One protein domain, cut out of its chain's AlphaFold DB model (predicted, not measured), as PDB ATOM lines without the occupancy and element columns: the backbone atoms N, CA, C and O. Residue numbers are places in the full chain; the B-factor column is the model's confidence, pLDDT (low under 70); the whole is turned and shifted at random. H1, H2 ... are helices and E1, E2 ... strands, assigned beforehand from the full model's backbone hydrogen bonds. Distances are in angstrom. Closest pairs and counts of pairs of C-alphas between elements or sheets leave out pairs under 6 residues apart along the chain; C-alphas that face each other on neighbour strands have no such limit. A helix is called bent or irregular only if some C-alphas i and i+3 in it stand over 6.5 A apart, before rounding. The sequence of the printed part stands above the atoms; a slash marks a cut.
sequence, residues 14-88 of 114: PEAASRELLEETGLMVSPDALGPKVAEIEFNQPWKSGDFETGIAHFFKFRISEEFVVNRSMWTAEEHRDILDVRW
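Overview. This is residues 14 to 88 of the 114 residues of the protein "Unannotated protein" of freshwater metagenome (UniProt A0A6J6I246). A long two-stranded hairpin, E1 and E2, makes one side of a loose, open arch, with the helix H1 set crosswise near E2. Past E2 a long stretch without named elements, residues 60 to 76, sweeps partly round H1 to the short helix H2, which lies across a gap from the hairpin. The printed part has 75 residues, with two named helices and two named strands in the order H1, E1, E2, H2; the sheet has the order E1 - E2 and is antiparallel. The class is mixed, helices and strands, with 34 residues, under half, in named elements. The whole is loose, with a radius of gyration of the C-alphas of 14.3 A and spans of 42 by 28 by 21 A.

Along the chain. E1 is residues 39 to 46, 22.0 A from first to last C-alpha, and begins at C-alpha 39 (19.787, -51.014, 47.597). E2 is residues 52 to 59, 20.7 A long in the same measure. H1, residues 14 to 25, is 15.9 A from first to last C-alpha and begins at C-alpha 14 (31.982, -54.776, 46.760). H2, residues 77 to 82, measures 8.8 A and ends at C-alpha 82 (30.143, -40.522, 26.387).

Arrangement. E1 and E2 are antiparallel neighbours and form a hairpin, with 163 degrees between their N-to-C directions. Among the C-alphas that face each other are those of Glu 42 and Ile 56, 4.4 A apart, and those of Pro 46 and Phe 52, 4.5 A apart. N 45 and O 53 are within hydrogen-bond range at 2.8 A, and N 59 and O 39 at 2.9 A. H1 and E2 are near each other, with 5 pairs of C-alphas within 10 A but no pair within 8 A. H1 and H2 are apart, but only just, their closest C-alphas being 8.2 A from each other. E1 and H2 are apart. In H1 and H2 every O i to N i+4 pair is within hydrogen-bond range, and neither helix is bent.

Size, cuts and confidence. The two C-alphas farthest apart, those of Gly 50 and Glu 66, are separated by 42.4 A. The C-alphas of Pro 14 and Trp 88, the first and last printed, are 22.5 A apart. The printed part has no cut. The link from E1 to E2 is tight, with 5 residues. The links from H1 to E1, 13 residues, and from E2 to H2, 17 residues, are long; the C-alphas of residues 26 to 38 lie 11 to 17 A from the mean of all C-alphas, and those of residues 60 to 76 lie 10 to 19 A from it. The mean pLDDT of the printed part is 91.3, and residues 47 to 48 and 50 to 52, of which 52 belongs to E2, are under 70.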
ATOM      1  N   PRO A  14      31.083 -55.822  46.281       97.94
ATOM      2  CA  PRO A  14      31.982 -54.776  46.760       97.94
ATOM      3  C   PRO A  14      33.271 -54.632  45.939       97.94
ATOM      4  O   PRO A  14      33.741 -53.507  45.783       97.94
ATOM      5  N   GLU A  15      33.838 -55.721  45.412       98.25
ATOM      6  CA  GLU A  15      35.020 -55.689  44.537       98.25
ATOM      7  C   GLU A  15      34.740 -54.909  43.254       98.25
ATOM      8  O   GLU A  15      35.443 -53.935  42.972       98.25
ATOM      9  N   ALA A  16      33.656 -55.249  42.549       98.06
ATOM     10  CA  ALA A  16      33.248 -54.532  41.344       98.06
ATOM     11  C   ALA A  16      32.962 -53.050  41.638       98.06
ATOM     12  O   ALA A  16      33.495 -52.161  40.980       98.06
ATOM     13  N   ALA A  17      32.186 -52.749  42.688       97.88
ATOM     14  CA  ALA A  17      31.876 -51.367  43.060       97.88
ATOM     15  C   ALA A  17      33.131 -50.552  43.429       97.88
ATOM     16  O   ALA A  17      33.214 -49.362  43.128       97.88
ATOM     17  N   SER A  18      34.109 -51.188  44.076       98.06
ATOM     18  CA  SER A  18      35.394 -50.590  44.433       98.06
ATOM     19  C   SER A  18      36.251 -50.296  43.200       98.06
ATOM     20  O   SER A  18      36.861 -49.226  43.129       98.06
ATOM     21  N   ARG A  19      36.328 -51.236  42.250       97.88
ATOM     22  CA  ARG A  19      37.073 -51.065  40.996       97.88
ATOM     23  C   ARG A  19      36.481 -49.930  40.162       97.88
ATOM     24  O   ARG A  19      37.207 -49.002  39.826       97.88
ATOM     25  N   GLU A  20      35.177 -49.961  39.913       97.31
ATOM     26  CA  GLU A  20      34.478 -48.953  39.101       97.31
ATOM     27  C   GLU A  20      34.606 -47.546  39.706       97.31
ATOM     28  O   GLU A  20      34.881 -46.564  39.018       97.31
ATOM     29  N   LEU A  21      34.498 -47.434  41.036       96.88
ATOM     30  CA  LEU A  21      34.704 -46.166  41.734       96.88
ATOM     31  C   LEU A  21      36.117 -45.609  41.499       96.88
ATOM     32  O   LEU A  21      36.275 -44.400  41.302       96.88
ATOM     33  N   LEU A  22      37.138 -46.467  41.492       97.00
ATOM     34  CA  LEU A  22      38.506 -46.074  41.169       97.00
ATOM     35  C   LEU A  22      38.652 -45.685  39.692       97.00
ATOM     36  O   LEU A  22      39.247 -44.648  39.409       97.00
ATOM     37  N   GLU A  23      38.122 -46.483  38.770       95.94
ATOM     38  CA  GLU A  23      38.247 -46.274  37.321       95.94
ATOM     39  C   GLU A  23      37.596 -44.959  36.876       95.94
ATOM     40  O   GLU A  23      38.237 -44.128  36.224       95.94
ATOM     41  N   GLU A  24      36.366 -44.703  37.320       95.31
ATOM     42  CA  GLU A  24      35.587 -43.555  36.860       95.31
ATOM     43  C   GLU A  24      35.837 -42.277  37.669       95.31
ATOM     44  O   GLU A  24      35.587 -41.168  37.178       95.31
ATOM     45  N   THR A  25      36.314 -42.387  38.914       95.50
ATOM     46  CA  THR A  25      36.506 -41.205  39.775       95.50
ATOM     47  C   THR A  25      37.933 -40.983  40.250       95.50
ATOM     48  O   THR A  25      38.274 -39.861  40.630       95.50
ATOM     49  N   GLY A  26      38.777 -42.013  40.246       96.19
ATOM     50  CA  GLY A  26      40.090 -42.001  40.889       96.19
ATOM     51  C   GLY A  26      40.046 -42.165  42.411       96.19
ATOM     52  O   GLY A  26      41.088 -42.045  43.060       96.19
ATOM     53  N   LEU A  27      38.872 -42.409  43.003       96.31
ATOM     54  CA  LEU A  27      38.734 -42.625  44.438       96.31
ATOM     55  C   LEU A  27      39.033 -44.085  44.789       96.31
ATOM     56  O   LEU A  27      38.258 -44.987  44.489       96.31
ATOM     57  N   MET A  28      40.145 -44.303  45.485       95.94
ATOM     58  CA  MET A  28      40.522 -45.625  45.977       95.94
ATOM     59  C   MET A  28      39.857 -45.903  47.331       95.94
ATOM     60  O   MET A  28      40.193 -45.280  48.340       95.94
ATOM     61  N   VAL A  29      38.942 -46.865  47.355       96.50
ATOM     62  CA  VAL A  29      38.277 -47.385  48.560       96.50
ATOM     63  C   VAL A  29      38.469 -48.892  48.551       96.50
ATOM     64  O   VAL A  29      38.383 -49.484  47.491       96.50
ATOM     65  N   SER A  30      38.764 -49.533  49.681       97.06
ATOM     66  CA  SER A  30      38.792 -51.001  49.710       97.06
ATOM     67  C   SER A  30      37.363 -51.564  49.689       97.06
ATOM     68  O   SER A  30      36.495 -50.957  50.323       97.06
ATOM     69  N   PRO A  31      37.111 -52.743  49.096       97.12
ATOM     70  CA  PRO A  31      35.786 -53.376  49.095       97.12
ATOM     71  C   PRO A  31      35.140 -53.438  50.492       97.12
ATOM     72  O   PRO A  31      34.002 -53.011  50.680       97.12
ATOM     73  N   ASP A  32      35.914 -53.816  51.517       96.25
ATOM     74  CA  ASP A  32      35.465 -53.879  52.919       96.25
ATOM     75  C   ASP A  32      35.035 -52.523  53.517       96.25
ATOM     76  O   ASP A  32      34.302 -52.473  54.507       96.25
ATOM     77  N   ALA A  33      35.494 -51.406  52.944       96.06
ATOM     78  CA  ALA A  33      35.214 -50.057  53.432       96.06
ATOM     79  C   ALA A  33      33.950 -49.437  52.814       96.06
ATOM     80  O   ALA A  33      33.452 -48.440  53.341       96.06
ATOM     81  N   LEU A  34      33.403 -50.019  51.738       95.06
ATOM     82  CA  LEU A  34      32.140 -49.570  51.135       95.06
ATOM     83  C   LEU A  34      30.932 -49.804  52.055       95.06
ATOM     84  O   LEU A  34      29.901 -49.146  51.906       95.06
ATOM     85  N   GLY A  35      31.066 -50.714  53.023       94.19
ATOM     86  CA  GLY A  35      29.971 -51.132  53.887       94.19
ATOM     87  C   GLY A  35      28.975 -52.048  53.164       94.19
ATOM     88  O   GLY A  35      29.269 -52.592  52.100       94.19
ATOM     89  N   PRO A  36      27.789 -52.282  53.752       95.81
ATOM     90  CA  PRO A  36      26.803 -53.175  53.161       95.81
ATOM     91  C   PRO A  36      26.144 -52.554  51.923       95.81
ATOM     92  O   PRO A  36      25.952 -51.339  51.846       95.81
ATOM     93  N   LYS A  37      25.698 -53.414  50.998       97.19
ATOM     94  CA  LYS A  37      24.775 -53.031  49.921       97.19
ATOM     95  C   LYS A  37      23.554 -52.333  50.527       97.19
ATOM     96  O   LYS A  37      22.909 -52.891  51.417       97.19
ATOM     97  N   VAL A  38      23.226 -51.141  50.032       97.31
ATOM     98  CA  VAL A  38      22.117 -50.325  50.558       97.31
ATOM     99  C   VAL A  38      20.835 -50.468  49.749       97.31
ATOM    100  O   VAL A  38      19.754 -50.271  50.297       97.31
ATOM    101  N   ALA A  39      20.939 -50.821  48.467       96.94
ATOM    102  CA  ALA A  39      19.787 -51.014  47.597       96.94
ATOM    103  C   ALA A  39      20.137 -51.855  46.370       96.94
ATOM    104  O   ALA A  39      21.307 -52.070  46.043       96.94
ATOM    105  N   GLU A  40      19.099 -52.292  45.669       96.56
ATOM    106  CA  GLU A  40      19.201 -52.831  44.323       96.56
ATOM    107  C   GLU A  40      18.033 -52.347  43.469       96.56
ATOM    108  O   GLU A  40      16.936 -52.128  43.986       96.56
ATOM    109  N   ILE A  41      18.278 -52.142  42.178       95.00
ATOM    110  CA  ILE A  41      17.257 -51.734  41.214       95.00
ATOM    111  C   ILE A  41      17.356 -52.663  40.009       95.00
ATOM    112  O   ILE A  41      18.362 -52.663  39.300       95.00
ATOM    113  N   GLU A  42      16.304 -53.445  39.774       94.12
ATOM    114  CA  GLU A  42      16.109 -54.132  38.499       94.12
ATOM    115  C   GLU A  42      15.829 -53.098  37.412       94.12
ATOM    116  O   GLU A  42      14.965 -52.231  37.569       94.12
ATOM    117  N   PHE A  43      16.547 -53.187  36.299       87.50
ATOM    118  CA  PHE A  43      16.369 -52.265  35.193       87.50
ATOM    119  C   PHE A  43      16.274 -52.986  33.856       87.50
ATOM    120  O   PHE A  43      16.800 -54.079  33.645       87.50
ATOM    121  N   ASN A  44      15.567 -52.324  32.949       85.19
ATOM    122  CA  ASN A  44      15.477 -52.677  31.548       85.19
ATOM    123  C   ASN A  44      15.646 -51.384  30.746       85.19
ATOM    124  O   ASN A  44      14.707 -50.593  30.623       85.19
ATOM    125  N   GLN A  45      16.869 -51.134  30.291       74.50
ATOM    126  CA  GLN A  45      17.252 -49.911  29.608       74.50
ATOM    127  C   GLN A  45      17.357 -50.164  28.099       74.50
ATOM    128  O   GLN A  45      18.221 -50.919  27.658       74.50
ATOM    129  N   PRO A  46      16.493 -49.546  27.277       71.56
ATOM    130  CA  PRO A  46      16.592 -49.671  25.832       71.56
ATOM    131  C   PRO A  46      17.780 -48.862  25.297       71.56
ATOM    132  O   PRO A  46      17.905 -47.663  25.558       71.56
ATOM    133  N   TRP A  47      18.612 -49.496  24.477       67.44
ATOM    134  CA  TRP A  47      19.609 -48.821  23.656       67.44
ATOM    135  C   TRP A  47      18.969 -48.235  22.399       67.44
ATOM    136  O   TRP A  47      17.983 -48.746  21.864       67.44
ATOM    137  N   LYS A  48      19.583 -47.179  21.849       65.69
ATOM    138  CA  LYS A  48      19.154 -46.588  20.567       65.69
ATOM    139  C   LYS A  48      19.269 -47.566  19.386       65.69
ATOM    140  O   LYS A  48      18.627 -47.332  18.365       65.69
ATOM    141  N   SER A  49      20.067 -48.630  19.516       71.88
ATOM    142  CA  SER A  49      20.188 -49.712  18.530       71.88
ATOM    143  C   SER A  49      18.963 -50.633  18.478       71.88
ATOM    144  O   SER A  49      18.804 -51.354  17.497       71.88
ATOM    145  N   GLY A  50      18.087 -50.590  19.489       66.69
ATOM    146  CA  GLY A  50      16.962 -51.514  19.650       66.69
ATOM    147  C   GLY A  50      17.262 -52.708  20.562       66.69
ATOM    148  O   GLY A  50      16.349 -53.478  20.853       66.69
ATOM    149  N   ASP A  51      18.503 -52.839  21.034       69.81
ATOM    150  CA  ASP A  51      18.874 -53.805  22.068       69.81
ATOM    151  C   ASP A  51      18.431 -53.314  23.452       69.81
ATOM    152  O   ASP A  51      18.203 -52.122  23.661       69.81
ATOM    153  N   PHE A  52      18.326 -54.225  24.414       64.19
ATOM    154  CA  PHE A  52      18.038 -53.892  25.806       64.19
ATOM    155  C   PHE A  52      19.222 -54.281  26.678       64.19
ATOM    156  O   PHE A  52      19.745 -55.387  26.556       64.19
ATOM    157  N   GLU A  53      19.603 -53.393  27.585       74.38
ATOM    158  CA  GLU A  53      20.378 -53.771  28.753       74.38
ATOM    159  C   GLU A  53      19.410 -54.117  29.874       74.38
ATOM    160  O   GLU A  53      18.646 -53.268  30.341       74.38
ATOM    161  N   THR A  54      19.406 -55.378  30.285       84.81
ATOM    162  CA  THR A  54      18.659 -55.824  31.455       84.81
ATOM    163  C   THR A  54      19.630 -56.264  32.533       84.81
ATOM    164  O   THR A  54      20.639 -56.908  32.251       84.81
ATOM    165  N   GLY A  55      19.326 -55.926  33.781       90.00
ATOM    166  CA  GLY A  55      20.206 -56.262  34.889       90.00
ATOM    167  C   GLY A  55      19.666 -55.824  36.239       90.00
ATOM    168  O   GLY A  55      18.564 -55.285  36.353       90.00
ATOM    169  N   ILE A  56      20.473 -56.073  37.266       94.25
ATOM    170  CA  ILE A  56      20.244 -55.611  38.631       94.25
ATOM    171  C   ILE A  56      21.411 -54.697  38.982       94.25
ATOM    172  O   ILE A  56      22.553 -55.144  39.045       94.25
ATOM    173  N   ALA A  57      21.133 -53.416  39.200       94.81
ATOM    174  CA  ALA A  57      22.132 -52.485  39.702       94.81
ATOM    175  C   ALA A  57      22.193 -52.604  41.226       94.81
ATOM    176  O   ALA A  57      21.174 -52.423  41.895       94.81
ATOM    177  N   HIS A  58      23.367 -52.902  41.782       96.88
ATOM    178  CA  HIS A  58      23.586 -52.992  43.226       96.88
ATOM    179  C   HIS A  58      24.268 -51.720  43.733       96.88
ATOM    180  O   HIS A  58      25.353 -51.370  43.279       96.88
ATOM    181  N   PHE A  59      23.644 -51.028  44.687       96.88
ATOM    182  CA  PHE A  59      24.133 -49.741  45.178       96.88
ATOM    183  C   PHE A  59      24.807 -49.862  46.540       96.88
ATOM    184  O   PHE A  59      24.300 -50.516  47.457       96.88
ATOM    185  N   PHE A  60      25.909 -49.129  46.682       97.12
ATOM    186  CA  PHE A  60      26.630 -48.897  47.928       97.12
ATOM    187  C   PHE A  60      26.645 -47.396  48.225       97.12
ATOM    188  O   PHE A  60      26.641 -46.573  47.307       97.12
ATOM    189  N   LYS A  61      26.654 -47.023  49.511       94.94
ATOM    190  CA  LYS A  61      26.745 -45.621  49.938       94.94
ATOM    191  C   LYS A  61      28.084 -45.385  50.617       94.94
ATOM    192  O   LYS A  61      28.297 -45.839  51.736       94.94
ATOM    193  N   PHE A  62      28.938 -44.597  49.973       94.25
ATOM    194  CA  PHE A  62      30.216 -44.179  50.535       94.25
ATOM    195  C   PHE A  62      30.218 -42.680  50.842       94.25
ATOM    196  O   PHE A  62      29.677 -41.877  50.079       94.25
ATOM    197  N   ARG A  63      30.818 -42.287  51.973       92.81
ATOM    198  CA  ARG A  63      30.925 -40.883  52.389       92.81
ATOM    199  C   ARG A  63      32.380 -40.442  52.387       92.81
ATOM    200  O   ARG A  63      33.185 -40.962  53.150       92.81
ATOM    201  N   ILE A  64      32.669 -39.414  51.599       91.81
ATOM    202  CA  ILE A  64      33.973 -38.752  51.571       91.81
ATOM    203  C   ILE A  64      33.993 -37.658  52.651       91.81
ATOM    204  O   ILE A  64      33.031 -36.900  52.796       91.81
ATOM    205  N   SER A  65      35.058 -37.612  53.455       88.56
ATOM    206  CA  SER A  65      35.235 -36.637  54.546       88.56
ATOM    207  C   SER A  65      36.036 -35.397  54.148       88.56
ATOM    208  O   SER A  65      36.022 -34.408  54.877       88.56
ATOM    209  N   GLU A  66      36.736 -35.460  53.020       90.81
ATOM    210  CA  GLU A  66      37.619 -34.415  52.507       90.81
ATOM    211  C   GLU A  66      37.128 -33.909  51.148       90.81
ATOM    212  O   GLU A  66      36.279 -34.528  50.501       90.81
ATOM    213  N   GLU A  67      37.642 -32.757  50.721       90.44
ATOM    214  CA  GLU A  67      37.383 -32.261  49.373       90.44
ATOM    215  C   GLU A  67      37.966 -33.235  48.346       90.44
ATOM    216  O   GLU A  67      39.103 -33.690  48.475       90.44
ATOM    217  N   PHE A  68      37.178 -33.558  47.324       93.81
ATOM    218  CA  PHE A  68      37.556 -34.541  46.324       93.81
ATOM    219  C   PHE A  68      37.212 -34.052  44.920       93.81
ATOM    220  O   PHE A  68      36.090 -33.624  44.631       93.81
ATOM    221  N   VAL A  69      38.205 -34.149  44.041       93.94
ATOM    222  CA  VAL A  69      38.098 -33.813  42.626       93.94
ATOM    223  C   VAL A  69      38.243 -35.102  41.835       93.94
ATOM    224  O   VAL A  69      39.228 -35.818  41.987       93.94
ATOM    225  N   VAL A  70      37.260 -35.368  40.979       94.69
ATOM    226  CA  VAL A  70      37.251 -36.540  40.099       94.69
ATOM    227  C   VAL A  70      38.475 -36.523  39.188       94.69
ATOM    228  O   VAL A  70      38.704 -35.559  38.453       94.69
ATOM    229  N   ASN A  71      39.241 -37.608  39.224       95.00
ATOM    230  CA  ASN A  71      40.354 -37.856  38.328       95.00
ATOM    231  C   ASN A  71      39.903 -38.760  37.176       95.00
ATOM    232  O   ASN A  71      39.445 -39.876  37.388       95.00
ATOM    233  N   ARG A  72      40.084 -38.266  35.950       94.25
ATOM    234  CA  ARG A  72      39.671 -38.929  34.706       94.25
ATOM    235  C   ARG A  72      40.811 -39.683  34.015       94.25
ATOM    236  O   ARG A  72      40.673 -40.079  32.869       94.25
ATOM    237  N   SER A  73      41.976 -39.825  34.655       93.75
ATOM    238  CA  SER A  73      43.168 -40.410  34.020       93.75
ATOM    239  C   SER A  73      43.037 -41.894  33.679       93.75
ATOM    240  O   SER A  73      43.834 -42.394  32.891       93.75
ATOM    241  N   MET A  74      42.095 -42.593  34.315       94.38
ATOM    242  CA  MET A  74      41.814 -44.011  34.081       94.38
ATOM    243  C   MET A  74      40.634 -44.238  33.137       94.38
ATOM    244  O   MET A  74      40.327 -45.388  32.844       94.38
ATOM    245  N   TRP A  75      40.016 -43.164  32.635       95.69
ATOM    246  CA  TRP A  75      38.848 -43.301  31.785       95.69
ATOM    247  C   TRP A  75      39.173 -44.045  30.493       95.69
ATOM    248  O   TRP A  75      40.192 -43.807  29.832       95.69
ATOM    249  N   THR A  76      38.258 -44.919  30.102       92.62
ATOM    250  CA  THR A  76      38.286 -45.590  28.812       92.62
ATOM    251  C   THR A  76      38.047 -44.587  27.679       92.62
ATOM    252  O   THR A  76      37.565 -43.462  27.861       92.62
ATOM    253  N   ALA A  77      38.365 -44.988  26.445       93.50
ATOM    254  CA  ALA A  77      38.062 -44.168  25.271       93.50
ATOM    255  C   ALA A  77      36.549 -43.919  25.098       93.50
ATOM    256  O   ALA A  77      36.150 -42.939  24.468       93.50
ATOM    257  N   GLU A  78      35.718 -44.813  25.632       89.62
ATOM    258  CA  GLU A  78      34.262 -44.748  25.557       89.62
ATOM    259  C   GLU A  78      33.717 -43.764  26.589       89.62
ATOM    260  O   GLU A  78      32.968 -42.865  26.222       89.62
ATOM    261  N   GLU A  79      34.203 -43.811  27.827       91.25
ATOM    262  CA  GLU A  79      33.861 -42.836  28.870       91.25
ATOM    263  C   GLU A  79      34.275 -41.416  28.488       91.25
ATOM    264  O   GLU A  79      33.496 -40.477  28.632       91.25
ATOM    265  N   HIS A  80      35.465 -41.243  27.905       93.50
ATOM    266  CA  HIS A  80      35.891 -39.941  27.385       93.50
ATOM    267  C   HIS A  80      34.981 -39.392  26.281       93.50
ATOM    268  O   HIS A  80      34.901 -38.175  26.101       93.50
ATOM    269  N   ARG A  81      34.327 -40.271  25.520       92.94
ATOM    270  CA  ARG A  81      33.389 -39.899  24.459       92.94
ATOM    271  C   ARG A  81      31.987 -39.637  25.013       92.94
ATOM    272  O   ARG A  81      31.328 -38.707  24.550       92.94
ATOM    273  N   ASP A  82      31.541 -40.450  25.964       88.62
ATOM    274  CA  ASP A  82      30.143 -40.522  26.387       88.62
ATOM    275  C   ASP A  82      29.855 -39.658  27.631       88.62
ATOM    276  O   ASP A  82      28.744 -39.139  27.780       88.62
ATOM    277  N   ILE A  83      30.854 -39.414  28.489       91.00
ATOM    278  CA  ILE A  83      30.727 -38.555  29.671       91.00
ATOM    279  C   ILE A  83      31.146 -37.122  29.328       91.00
ATOM    280  O   ILE A  83      32.325 -36.774  29.246       91.00
ATOM    281  N   LEU A  84      30.146 -36.253  29.178       92.19
ATOM    282  CA  LEU A  84      30.354 -34.849  28.810       92.19
ATOM    283  C   LEU A  84      30.780 -33.967  29.989       92.19
ATOM    284  O   LEU A  84      31.527 -33.009  29.802       92.19
ATOM    285  N   ASP A  85      30.286 -34.260  31.194       91.44
ATOM    286  CA  ASP A  85      30.580 -33.476  32.391       91.44
ATOM    287  C   ASP A  85      30.348 -34.276  33.681       91.44
ATOM    288  O   ASP A  85      29.581 -35.240  33.700       91.44
ATOM    289  N   VAL A  86      30.989 -33.845  34.770       91.94
ATOM    290  CA  VAL A  86      30.868 -34.440  36.106       91.94
ATOM    291  C   VAL A  86      30.636 -33.340  37.129       91.94
ATOM    292  O   VAL A  86      31.346 -32.338  37.159       91.94
ATOM    293  N   ARG A  87      29.633 -33.533  37.985       91.75
ATOM    294  CA  ARG A  87      29.167 -32.515  38.928       91.75
ATOM    295  C   ARG A  87      28.608 -33.162  40.191       91.75
ATOM    296  O   ARG A  87      27.920 -34.177  40.116       91.75
ATOM    297  N   TRP A  88      28.888 -32.547  41.338       92.62
ATOM    298  CA  TRP A  88      28.330 -32.939  42.632       92.62
ATOM    299  C   TRP A  88      26.935 -32.347  42.804       92.62
ATOM    300  O   TRP A  88      26.751 -31.136  42.676       92.62
TER     301      TRP A  88